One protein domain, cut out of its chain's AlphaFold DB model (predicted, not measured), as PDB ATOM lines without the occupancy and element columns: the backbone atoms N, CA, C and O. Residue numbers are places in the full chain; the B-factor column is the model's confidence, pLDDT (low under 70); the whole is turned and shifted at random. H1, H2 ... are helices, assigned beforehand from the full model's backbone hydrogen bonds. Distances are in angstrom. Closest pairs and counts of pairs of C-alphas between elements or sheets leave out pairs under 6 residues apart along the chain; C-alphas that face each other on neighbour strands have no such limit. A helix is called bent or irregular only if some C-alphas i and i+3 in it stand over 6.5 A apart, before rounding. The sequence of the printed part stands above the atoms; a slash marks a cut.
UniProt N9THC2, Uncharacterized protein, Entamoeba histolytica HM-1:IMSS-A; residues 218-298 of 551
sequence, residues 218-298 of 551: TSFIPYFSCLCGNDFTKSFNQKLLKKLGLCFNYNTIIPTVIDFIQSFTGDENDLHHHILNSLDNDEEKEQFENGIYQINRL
ATOM      1  N   THR A 218     -56.154 -37.441  28.941       86.44
ATOM      2  CA  THR A 218     -56.550 -36.406  29.912       86.44
ATOM      3  C   THR A 218     -56.054 -36.691  31.334       86.44
ATOM      4  O   THR A 218     -55.658 -35.752  32.021       86.44
ATOM      5  N   SER A 219     -56.003 -37.961  31.745       89.81
ATOM      6  CA  SER A 219     -55.423 -38.411  33.022       89.81
ATOM      7  C   SER A 219     -53.937 -38.071  33.175       89.81
ATOM      8  O   SER A 219     -53.479 -37.779  34.274       89.81
ATOM      9  N   PHE A 220     -53.185 -38.028  32.072       94.19
ATOM     10  CA  PHE A 220     -51.752 -37.733  32.075       94.19
ATOM     11  C   PHE A 220     -51.420 -36.234  31.982       94.19
ATOM     12  O   PHE A 220     -50.262 -35.858  32.160       94.19
ATOM     13  N   ILE A 221     -52.402 -35.350  31.750       93.44
ATOM     14  CA  ILE A 221     -52.177 -33.893  31.655       93.44
ATOM     15  C   ILE A 221     -51.508 -33.297  32.912       93.44
ATOM     16  O   ILE A 221     -50.576 -32.502  32.749       93.44
ATOM     17  N   PRO A 222     -51.911 -33.648  34.150       93.75
ATOM     18  CA  PRO A 222     -51.222 -33.180  35.354       93.75
ATOM     19  C   PRO A 222     -49.736 -33.559  35.368       93.75
ATOM     20  O   PRO A 222     -48.885 -32.717  35.641       93.75
ATOM     21  N   TYR A 223     -49.414 -34.798  34.991       95.50
ATOM     22  CA  TYR A 223     -48.041 -35.303  34.935       95.50
ATOM     23  C   TYR A 223     -47.229 -34.607  33.847       95.50
ATOM     24  O   TYR A 223     -46.107 -34.179  34.106       95.50
ATOM     25  N   PHE A 224     -47.817 -34.416  32.662       95.56
ATOM     26  CA  PHE A 224     -47.230 -33.611  31.592       95.56
ATOM     27  C   PHE A 224     -46.854 -32.211  32.098       95.56
ATOM     28  O   PHE A 224     -45.710 -31.788  31.943       95.56
ATOM     29  N   SER A 225     -47.784 -31.520  32.764       94.38
ATOM     30  CA  SER A 225     -47.543 -30.185  33.321       94.38
ATOM     31  C   SER A 225     -46.386 -30.175  34.328       94.38
ATOM     32  O   SER A 225     -45.452 -29.382  34.191       94.38
ATOM     33  N   CYS A 226     -46.394 -31.099  35.294       93.81
ATOM     34  CA  CYS A 226     -45.337 -31.213  36.297       93.81
ATOM     35  C   CYS A 226     -43.968 -31.560  35.685       93.81
ATOM     36  O   CYS A 226     -42.961 -30.961  36.061       93.81
ATOM     37  N   LEU A 227     -43.898 -32.475  34.717       94.62
ATOM     38  CA  LEU A 227     -42.641 -32.860  34.065       94.62
ATOM     39  C   LEU A 227     -42.068 -31.732  33.197       94.62
ATOM     40  O   LEU A 227     -40.853 -31.524  33.170       94.62
ATOM     41  N   CYS A 228     -42.923 -30.949  32.538       93.25
ATOM     42  CA  CYS A 228     -42.494 -29.766  31.792       93.25
ATOM     43  C   CYS A 228     -42.053 -28.596  32.692       93.25
ATOM     44  O   CYS A 228     -41.438 -27.655  32.190       93.25
ATOM     45  N   GLY A 229     -42.296 -28.658  34.004       90.56
ATOM     46  CA  GLY A 229     -41.919 -27.612  34.956       90.56
ATOM     47  C   GLY A 229     -42.967 -26.513  35.068       90.56
ATOM     48  O   GLY A 229     -42.767 -25.414  34.547       90.56
ATOM     49  N   ASN A 230     -44.072 -26.802  35.752       90.00
ATOM     50  CA  ASN A 230     -45.035 -25.780  36.162       90.00
ATOM     51  C   ASN A 230     -44.503 -24.979  37.366       90.00
ATOM     52  O   ASN A 230     -43.365 -25.169  37.805       90.00
ATOM     53  N   ASP A 231     -45.316 -24.079  37.922       83.00
ATOM     54  CA  ASP A 231     -44.874 -23.212  39.018       83.00
ATOM     55  C   ASP A 231     -44.437 -23.967  40.292       83.00
ATOM     56  O   ASP A 231     -43.623 -23.425  41.045       83.00
ATOM     57  N   PHE A 232     -44.869 -25.220  40.478       85.00
ATOM     58  CA  PHE A 232     -44.503 -26.080  41.609       85.00
ATOM     59  C   PHE A 232     -43.234 -26.901  41.362       85.00
ATOM     60  O   PHE A 232     -42.473 -27.136  42.295       85.00
ATOM     61  N   THR A 233     -42.984 -27.327  40.121       89.88
ATOM     62  CA  THR A 233     -41.909 -28.284  39.809       89.88
ATOM     63  C   THR A 233     -40.734 -27.687  39.037       89.88
ATOM     64  O   THR A 233     -39.688 -28.327  38.919       89.88
ATOM     65  N   LYS A 234     -40.842 -26.452  38.524       89.00
ATOM     66  CA  LYS A 234     -39.788 -25.781  37.729       89.00
ATOM     67  C   LYS A 234     -38.419 -25.679  38.412       89.00
ATOM     68  O   LYS A 234     -37.421 -25.493  37.727       89.00
ATOM     69  N   SER A 235     -38.359 -25.760  39.741       86.88
ATOM     70  CA  SER A 235     -37.110 -25.726  40.514       86.88
ATOM     71  C   SER A 235     -36.310 -27.028  40.421       86.88
ATOM     72  O   SER A 235     -35.089 -26.990  40.556       86.88
ATOM     73  N   PHE A 236     -36.968 -28.167  40.180       90.94
ATOM     74  CA  PHE A 236     -36.337 -29.492  40.181       90.94
ATOM     75  C   PHE A 236     -36.645 -30.343  38.939       90.94
ATOM     76  O   PHE A 236     -36.066 -31.421  38.785       90.94
ATOM     77  N   ASN A 237     -37.487 -29.876  38.008       91.62
ATOM     78  CA  ASN A 237     -37.891 -30.638  36.820       91.62
ATOM     79  C   ASN A 237     -36.697 -31.123  35.977       91.62
ATOM     80  O   ASN A 237     -36.694 -32.260  35.523       91.62
ATOM     81  N   GLN A 238     -35.646 -30.314  35.815       92.12
ATOM     82  CA  GLN A 238     -34.439 -30.713  35.085       92.12
ATOM     83  C   GLN A 238     -33.772 -31.945  35.713       92.12
ATOM     84  O   GLN A 238     -33.349 -32.861  35.004       92.12
ATOM     85  N   LYS A 239     -33.674 -31.968  37.046       93.44
ATOM     86  CA  LYS A 239     -33.077 -33.077  37.797       93.44
ATOM     87  C   LYS A 239     -33.961 -34.318  37.724       93.44
ATOM     88  O   LYS A 239     -33.448 -35.405  37.463       93.44
ATOM     89  N   LEU A 240     -35.272 -34.138  37.893       94.06
ATOM     90  CA  LEU A 240     -36.265 -35.201  37.762       94.06
ATOM     91  C   LEU A 240     -36.192 -35.861  36.379       94.06
ATOM     92  O   LEU A 240     -36.027 -37.072  36.292       94.06
ATOM     93  N   LEU A 241     -36.221 -35.075  35.299       93.81
ATOM     94  CA  LEU A 241     -36.153 -35.593  33.931       93.81
ATOM     95  C   LEU A 241     -34.879 -36.417  33.696       93.81
ATOM     96  O   LEU A 241     -34.953 -37.507  33.136       93.81
ATOM     97  N   LYS A 242     -33.726 -35.963  34.203       93.69
ATOM     98  CA  LYS A 242     -32.468 -36.722  34.108       93.69
ATOM     99  C   LYS A 242     -32.552 -38.083  34.808       93.69
ATOM    100  O   LYS A 242     -32.017 -39.061  34.294       93.69
ATOM    101  N   LYS A 243     -33.206 -38.157  35.969       93.75
ATOM    102  CA  LYS A 243     -33.393 -39.414  36.710       93.75
ATOM    103  C   LYS A 243     -34.373 -40.369  36.040       93.75
ATOM    104  O   LYS A 243     -34.174 -41.574  36.115       93.75
ATOM    105  N   LEU A 244     -35.351 -39.826  35.324       93.19
ATOM    106  CA  LEU A 244     -36.245 -40.581  34.447       93.19
ATOM    107  C   LEU A 244     -35.560 -41.020  33.134       93.19
ATOM    108  O   LEU A 244     -36.216 -41.550  32.244       93.19
ATOM    109  N   GLY A 245     -34.249 -40.788  32.983       91.38
ATOM    110  CA  GLY A 245     -33.484 -41.168  31.792       91.38
ATOM    111  C   GLY A 245     -33.665 -40.228  30.597       91.38
ATOM    112  O   GLY A 245     -33.268 -40.571  29.486       91.38
ATOM    113  N   LEU A 246     -34.242 -39.040  30.800       90.94
ATOM    114  CA  LEU A 246     -34.532 -38.084  29.735       90.94
ATOM    115  C   LEU A 246     -33.427 -37.029  29.613       90.94
ATOM    116  O   LEU A 246     -32.972 -36.432  30.593       90.94
ATOM    117  N   CYS A 247     -33.020 -36.749  28.375       82.31
ATOM    118  CA  CYS A 247     -32.085 -35.670  28.075       82.31
ATOM    119  C   CYS A 247     -32.796 -34.319  28.172       82.31
ATOM    120  O   CYS A 247     -33.620 -33.967  27.329       82.31
ATOM    121  N   PHE A 248     -32.449 -33.534  29.189       79.00
ATOM    122  CA  PHE A 248     -33.007 -32.200  29.345       79.00
ATOM    123  C   PHE A 248     -32.454 -31.230  28.293       79.00
ATOM    124  O   PHE A 248     -31.253 -30.961  28.242       79.00
ATOM    125  N   ASN A 249     -33.350 -30.640  27.505       82.06
ATOM    126  CA  ASN A 249     -33.054 -29.508  26.636       82.06
ATOM    127  C   ASN A 249     -34.239 -28.537  26.662       82.06
ATOM    128  O   ASN A 249     -35.363 -28.895  26.313       82.06
ATOM    129  N   TYR A 250     -33.978 -27.286  27.054       77.50
ATOM    130  CA  TYR A 250     -34.998 -26.243  27.189       77.50
ATOM    131  C   TYR A 250     -35.843 -26.028  25.923       77.50
ATOM    132  O   TYR A 250     -37.009 -25.655  26.029       77.50
ATOM    133  N   ASN A 251     -35.285 -26.252  24.729       82.25
ATOM    134  CA  ASN A 251     -36.002 -26.048  23.468       82.25
ATOM    135  C   ASN A 251     -36.868 -27.248  23.066       82.25
ATOM    136  O   ASN A 251     -37.799 -27.083  22.281       82.25
ATOM    137  N   THR A 252     -36.583 -28.438  23.600       86.88
ATOM    138  CA  THR A 252     -37.282 -29.684  23.249       86.88
ATOM    139  C   THR A 252     -38.004 -30.317  24.435       86.88
ATOM    140  O   THR A 252     -38.538 -31.407  24.299       86.88
ATOM    141  N   ILE A 253     -38.081 -29.638  25.583       90.94
ATOM    142  CA  ILE A 253     -38.693 -30.192  26.798       90.94
ATOM    143  C   ILE A 253     -40.135 -30.663  26.576       90.94
ATOM    144  O   ILE A 253     -40.487 -31.758  26.996       90.94
ATOM    145  N   ILE A 254     -40.953 -29.876  25.867       93.50
ATOM    146  CA  ILE A 254     -42.349 -30.226  25.580       93.50
ATOM    147  C   ILE A 254     -42.446 -31.520  24.749       93.50
ATOM    148  O   ILE A 254     -43.077 -32.457  25.232       93.50
ATOM    149  N   PRO A 255     -41.831 -31.630  23.548       93.44
ATOM    150  CA  PRO A 255     -41.887 -32.876  22.783       93.44
ATOM    151  C   PRO A 255     -41.250 -34.061  23.520       93.44
ATOM    152  O   PRO A 255     -41.845 -35.126  23.537       93.44
ATOM    153  N   THR A 256     -40.124 -33.878  24.223       93.62
ATOM    154  CA  THR A 256     -39.489 -34.961  24.996       93.62
ATOM    155  C   THR A 256     -40.410 -35.531  26.078       93.62
ATOM    156  O   THR A 256     -40.459 -36.743  26.265       93.62
ATOM    157  N   VAL A 257     -41.154 -34.678  26.790       95.31
ATOM    158  CA  VAL A 257     -42.112 -35.133  27.810       95.31
ATOM    159  C   VAL A 257     -43.330 -35.810  27.174       95.31
ATOM    160  O   VAL A 257     -43.816 -36.798  27.721       95.31
ATOM    161  N   ILE A 258     -43.811 -35.321  26.023       95.25
ATOM    162  CA  ILE A 258     -44.898 -35.973  25.269       95.25
ATOM    163  C   ILE A 258     -44.480 -37.388  24.865       95.25
ATOM    164  O   ILE A 258     -45.206 -38.334  25.167       95.25
ATOM    165  N   ASP A 259     -43.305 -37.531  24.249       94.50
ATOM    166  CA  ASP A 259     -42.785 -38.820  23.787       94.50
ATOM    167  C   ASP A 259     -42.604 -39.789  24.962       94.50
ATOM    168  O   ASP A 259     -43.010 -40.948  24.882       94.50
ATOM    169  N   PHE A 260     -42.073 -39.301  26.088       95.38
ATOM    170  CA  PHE A 260     -41.940 -40.085  27.315       95.38
ATOM    171  C   PHE A 260     -43.291 -40.624  27.800       95.38
ATOM    172  O   PHE A 260     -43.431 -41.833  27.966       95.38
ATOM    173  N   ILE A 261     -44.296 -39.755  27.964       95.56
ATOM    174  CA  ILE A 261     -45.630 -40.157  28.440       95.56
ATOM    175  C   ILE A 261     -46.304 -41.114  27.450       95.56
ATOM    176  O   ILE A 261     -46.920 -42.085  27.873       95.56
ATOM    177  N   GLN A 262     -46.182 -40.875  26.142       93.19
ATOM    178  CA  GLN A 262     -46.764 -41.749  25.117       93.19
ATOM    179  C   GLN A 262     -46.081 -43.120  25.042       93.19
ATOM    180  O   GLN A 262     -46.727 -44.103  24.685       93.19
ATOM    181  N   SER A 263     -44.787 -43.190  25.364       92.75
ATOM    182  CA  SER A 263     -44.026 -44.443  25.415       92.75
ATOM    183  C   SER A 263     -44.192 -45.215  26.728       92.75
ATOM    184  O   SER A 263     -43.776 -46.371  26.812       92.75
ATOM    185  N   PHE A 264     -44.781 -44.594  27.755       93.69
ATOM    186  CA  PHE A 264     -44.971 -45.212  29.058       93.69
ATOM    187  C   PHE A 264     -46.068 -46.281  28.985       93.69
ATOM    188  O   PHE A 264     -47.186 -46.017  28.550       93.69
ATOM    189  N   THR A 265     -45.740 -47.507  29.390       90.56
ATOM    190  CA  THR A 265     -46.622 -48.674  29.233       90.56
ATOM    191  C   THR A 265     -47.553 -48.922  30.420       90.56
ATOM    192  O   THR A 265     -48.490 -49.707  30.283       90.56
ATOM    193  N   GLY A 266     -47.295 -48.290  31.569       90.69
ATOM    194  CA  GLY A 266     -48.134 -48.383  32.767       90.69
ATOM    195  C   GLY A 266     -49.299 -47.391  32.772       90.69
ATOM    196  O   GLY A 266     -49.442 -46.559  31.872       90.69
ATOM    197  N   ASP A 267     -50.131 -47.465  33.807       92.62
ATOM    198  CA  ASP A 267     -51.239 -46.531  34.019       92.62
ATOM    199  C   ASP A 267     -50.808 -45.226  34.734       92.62
ATOM    200  O   ASP A 267     -49.621 -44.948  34.935       92.62
ATOM    201  N   GLU A 268     -51.775 -44.366  35.084       92.56
ATOM    202  CA  GLU A 268     -51.487 -43.102  35.779       92.56
ATOM    203  C   GLU A 268     -50.843 -43.312  37.156       92.56
ATOM    204  O   GLU A 268     -49.976 -42.530  37.556       92.56
ATOM    205  N   ASN A 269     -51.221 -44.381  37.863       94.19
ATOM    206  CA  ASN A 269     -50.678 -44.707  39.173       94.19
ATOM    207  C   ASN A 269     -49.260 -45.251  39.029       94.19
ATOM    208  O   ASN A 269     -48.390 -44.876  39.813       94.19
ATOM    209  N   ASP A 270     -48.996 -46.076  38.019       95.81
ATOM    210  CA  ASP A 270     -47.649 -46.569  37.734       95.81
ATOM    211  C   ASP A 270     -46.689 -45.405  37.457       95.81
ATOM    212  O   ASP A 270     -45.604 -45.332  38.045       95.81
ATOM    213  N   LEU A 271     -47.102 -44.444  36.618       95.69
ATOM    214  CA  LEU A 271     -46.294 -43.258  36.321       95.69
ATOM    215  C   LEU A 271     -46.073 -42.408  37.574       95.69
ATOM    216  O   LEU A 271     -44.969 -41.913  37.813       95.69
ATOM    217  N   HIS A 272     -47.113 -42.251  38.387       96.38
ATOM    218  CA  HIS A 272     -47.053 -41.510  39.637       96.38
ATOM    219  C   HIS A 272     -46.021 -42.094  40.606       96.38
ATOM    220  O   HIS A 272     -45.119 -41.379  41.044       96.38
ATOM    221  N   HIS A 273     -46.085 -43.401  40.876       96.19
ATOM    222  CA  HIS A 273     -45.120 -44.074  41.745       96.19
ATOM    223  C   HIS A 273     -43.706 -44.027  41.158       96.19
ATOM    224  O   HIS A 273     -42.740 -43.817  41.892       96.19
ATOM    225  N   HIS A 274     -43.566 -44.171  39.837       95.69
ATOM    226  CA  HIS A 274     -42.272 -44.064  39.167       95.69
ATOM    227  C   HIS A 274     -41.626 -42.679  39.360       95.69
ATOM    228  O   HIS A 274     -40.435 -42.584  39.675       95.69
ATOM    229  N   ILE A 275     -42.415 -41.604  39.246       96.62
ATOM    230  CA  ILE A 275     -41.948 -40.235  39.491       96.62
ATOM    231  C   ILE A 275     -41.620 -40.026  40.971       96.62
ATOM    232  O   ILE A 275     -40.524 -39.554  41.269       96.62
ATOM    233  N   LEU A 276     -42.500 -40.415  41.899       96.19
ATOM    234  CA  LEU A 276     -42.266 -40.247  43.339       96.19
ATOM    235  C   LEU A 276     -40.995 -40.959  43.816       96.19
ATOM    236  O   LEU A 276     -40.234 -40.394  44.602       96.19
ATOM    237  N   ASN A 277     -40.729 -42.160  43.298       95.81
ATOM    238  CA  ASN A 277     -39.508 -42.916  43.590       95.81
ATOM    239  C   ASN A 277     -38.241 -42.272  43.001       95.81
ATOM    240  O   ASN A 277     -37.133 -42.593  43.423       95.81
ATOM    241  N   SER A 278     -38.395 -41.366  42.033       94.81
ATOM    242  CA  SER A 278     -37.293 -40.632  41.410       94.81
ATOM    243  C   SER A 278     -36.969 -39.313  42.128       94.81
ATOM    244  O   SER A 278     -35.904 -38.745  41.890       94.81
ATOM    245  N   LEU A 279     -37.831 -38.802  43.010       95.00
ATOM    246  CA  LEU A 279     -37.596 -37.548  43.742       95.00
ATOM    247  C   LEU A 279     -36.642 -37.754  44.930       95.00
ATOM    248  O   LEU A 279     -36.592 -38.831  45.519       95.00
ATOM    249  N   ASP A 280     -35.834 -36.743  45.262       88.69
ATOM    250  CA  ASP A 280     -34.741 -36.891  46.242       88.69
ATOM    251  C   ASP A 280     -35.179 -36.794  47.697       88.69
ATOM    252  O   ASP A 280     -34.498 -37.303  48.587       88.69
ATOM    253  N   ASN A 281     -36.260 -36.067  47.954       92.31
ATOM    254  CA  ASN A 281     -36.671 -35.699  49.298       92.31
ATOM    255  C   ASN A 281     -38.185 -35.477  49.369       92.31
ATOM    256  O   ASN A 281     -38.872 -35.400  48.351       92.31
ATOM    257  N   ASP A 282     -38.698 -35.384  50.592       89.81
ATOM    258  CA  ASP A 282     -40.135 -35.266  50.826       89.81
ATOM    259  C   ASP A 282     -40.696 -33.882  50.456       89.81
ATOM    260  O   ASP A 282     -41.865 -33.798  50.091       89.81
ATOM    261  N   GLU A 283     -39.876 -32.820  50.441       87.06
ATOM    262  CA  GLU A 283     -40.300 -31.490  49.961       87.06
ATOM    263  C   GLU A 283     -40.604 -31.522  48.455       87.06
ATOM    264  O   GLU A 283     -41.633 -31.012  48.017       87.06
ATOM    265  N   GLU A 284     -39.739 -32.144  47.651       90.88
ATOM    266  CA  GLU A 284     -39.956 -32.315  46.210       90.88
ATOM    267  C   GLU A 284     -41.203 -33.163  45.930       90.88
ATOM    268  O   GLU A 284     -41.977 -32.833  45.028       90.88
ATOM    269  N   LYS A 285     -41.433 -34.226  46.716       93.12
ATOM    270  CA  LYS A 285     -42.651 -35.049  46.617       93.12
ATOM    271  C   LYS A 285     -43.895 -34.228  46.930       93.12
ATOM    272  O   LYS A 285     -44.832 -34.229  46.141       93.12
ATOM    273  N   GLU A 286     -43.890 -33.474  48.028       88.69
ATOM    274  CA  GLU A 286     -45.004 -32.596  48.395       88.69
ATOM    275  C   GLU A 286     -45.266 -31.530  47.315       88.69
ATOM    276  O   GLU A 286     -46.414 -31.284  46.942       88.69
ATOM    277  N   GLN A 287     -44.217 -30.912  46.764       86.94
ATOM    278  CA  GLN A 287     -44.339 -29.947  45.665       86.94
ATOM    279  C   GLN A 287     -44.912 -30.595  44.396       86.94
ATOM    280  O   GLN A 287     -45.775 -30.000  43.748       86.94
ATOM    281  N   PHE A 288     -44.483 -31.811  44.057       93.38
ATOM    282  CA  PHE A 288     -45.026 -32.570  42.931       93.38
ATOM    283  C   PHE A 288     -46.515 -32.897  43.121       93.38
ATOM    284  O   PHE A 288     -47.310 -32.591  42.230       93.38
ATOM    285  N   GLU A 289     -46.907 -33.422  44.285       93.38
ATOM    286  CA  GLU A 289     -48.311 -33.695  44.639       93.38
ATOM    287  C   GLU A 289     -49.179 -32.441  44.540       93.38
ATOM    288  O   GLU A 289     -50.252 -32.450  43.932       93.38
ATOM    289  N   ASN A 290     -48.693 -31.327  45.095       86.62
ATOM    290  CA  ASN A 290     -49.380 -30.045  45.014       86.62
ATOM    291  C   ASN A 290     -49.543 -29.595  43.555       86.62
ATOM    292  O   ASN A 290     -50.632 -29.172  43.171       86.62
ATOM    293  N   GLY A 291     -48.512 -29.752  42.718       88.56
ATOM    294  CA  GLY A 291     -48.595 -29.467  41.286       88.56
ATOM    295  C   GLY A 291     -49.662 -30.306  40.574       88.56
ATOM    296  O   GLY A 291     -50.497 -29.759  39.850       88.56
ATOM    297  N   ILE A 292     -49.697 -31.620  40.827       92.31
ATOM    298  CA  ILE A 292     -50.715 -32.529  40.274       92.31
ATOM    299  C   ILE A 292     -52.117 -32.109  40.727       92.31
ATOM    300  O   ILE A 292     -53.032 -31.985  39.906       92.31
ATOM    301  N   TYR A 293     -52.292 -31.849  42.024       89.25
ATOM    302  CA  TYR A 293     -53.556 -31.410  42.607       89.25
ATOM    303  C   TYR A 293     -54.070 -30.117  41.964       89.25
ATOM    304  O   TYR A 293     -55.260 -30.020  41.658       89.25
ATOM    305  N   GLN A 294     -53.189 -29.147  41.708       85.81
ATOM    306  CA  GLN A 294     -53.579 -27.869  41.119       85.81
ATOM    307  C   GLN A 294     -54.021 -27.996  39.669       85.81
ATOM    308  O   GLN A 294     -55.105 -27.526  39.320       85.81
ATOM    309  N   ILE A 295     -53.270 -28.715  38.836       89.12
ATOM    310  CA  ILE A 295     -53.680 -28.947  37.446       89.12
ATOM    311  C   ILE A 295     -54.987 -29.741  37.396       89.12
ATOM    312  O   ILE A 295     -55.884 -29.407  36.624       89.12
ATOM    313  N   ASN A 296     -55.173 -30.704  38.300       89.19
ATOM    314  CA  ASN A 296     -56.440 -31.415  38.456       89.19
ATOM    315  C   ASN A 296     -57.626 -30.522  38.851       89.19
ATOM    316  O   ASN A 296     -58.771 -30.917  38.635       89.19
ATOM    317  N   ARG A 297     -57.407 -29.344  39.444       87.19
ATOM    318  CA  ARG A 297     -58.476 -28.356  39.674       87.19
ATOM    319  C   ARG A 297     -58.778 -27.516  38.437       87.19
ATOM    320  O   ARG A 297     -59.881 -26.992  38.326       87.19
ATOM    321  N   LEU A 298     -57.838 -27.420  37.499       87.25
ATOM    322  CA  LEU A 298     -58.016 -26.701  36.237       87.25
ATOM    323  C   LEU A 298     -58.645 -27.571  35.137       87.25
ATOM    324  O   LEU A 298     -59.275 -27.039  34.223       87.25
TER     325      LEU A 298
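This is residues 218 to 298 of the 551 residues of an uncharacterized protein of Entamoeba histolytica HM-1:IMSS-A (UniProt N9THC2). The longest helix, H5, packs on one side of H1 and H3 packs on the opposite side, with H4 on a third side and H2 across one end of H1 and H4. It is a rounded cluster about the hub H1, its helices mostly crossed. The 81 printed residues hold five named helices, H1 to H5 in chain order, and no named strand: the class is all helix. The whole is compact, with a radius of gyration of the C-alphas of 11.4 A and spans of 25 by 24 by 23 A.

Start at H5, residues 282 to 298; it touches H1, residues 218 to 228, closest at the C-alphas of Ile 292 and Pro 222, 5.0 A, at a steep tilt of 47 degrees, opposite ways. H3, residues 253 to 263, touches H1 at the C-alphas of Ile 254 and Cys 228, 6.2 A, the closest pair, but is apart from H5. H4, residues 268 to 278, only just touches H1, with 3 pairs of C-alphas within 8 A, the closest Glu 268 and Phe 220 at 6.5 A. H2, residues 237 to 243, touches H1, about perpendicular at 83 degrees, closest at the C-alphas of Asn 237 and Leu 227, 5.9 A. In H2, H3, H4 and H5 every O i to N i+4 pair is within hydrogen-bond range; in H1, 5 of 7 are.

Find C-alpha 218 at (-56.550, -36.406, 29.912), where H1 begins; H1 is irregular, with C-alphas 219 and 222 7.1 A apart. H5 runs 24.6 A to C-alpha 298 at (-58.016, -26.701, 36.237).

The C-alphas of Cys 247 and Arg 297 are farthest apart, 29.7 A. The printed part has no cut and no long link, and no printed residue is under 70 in pLDDT.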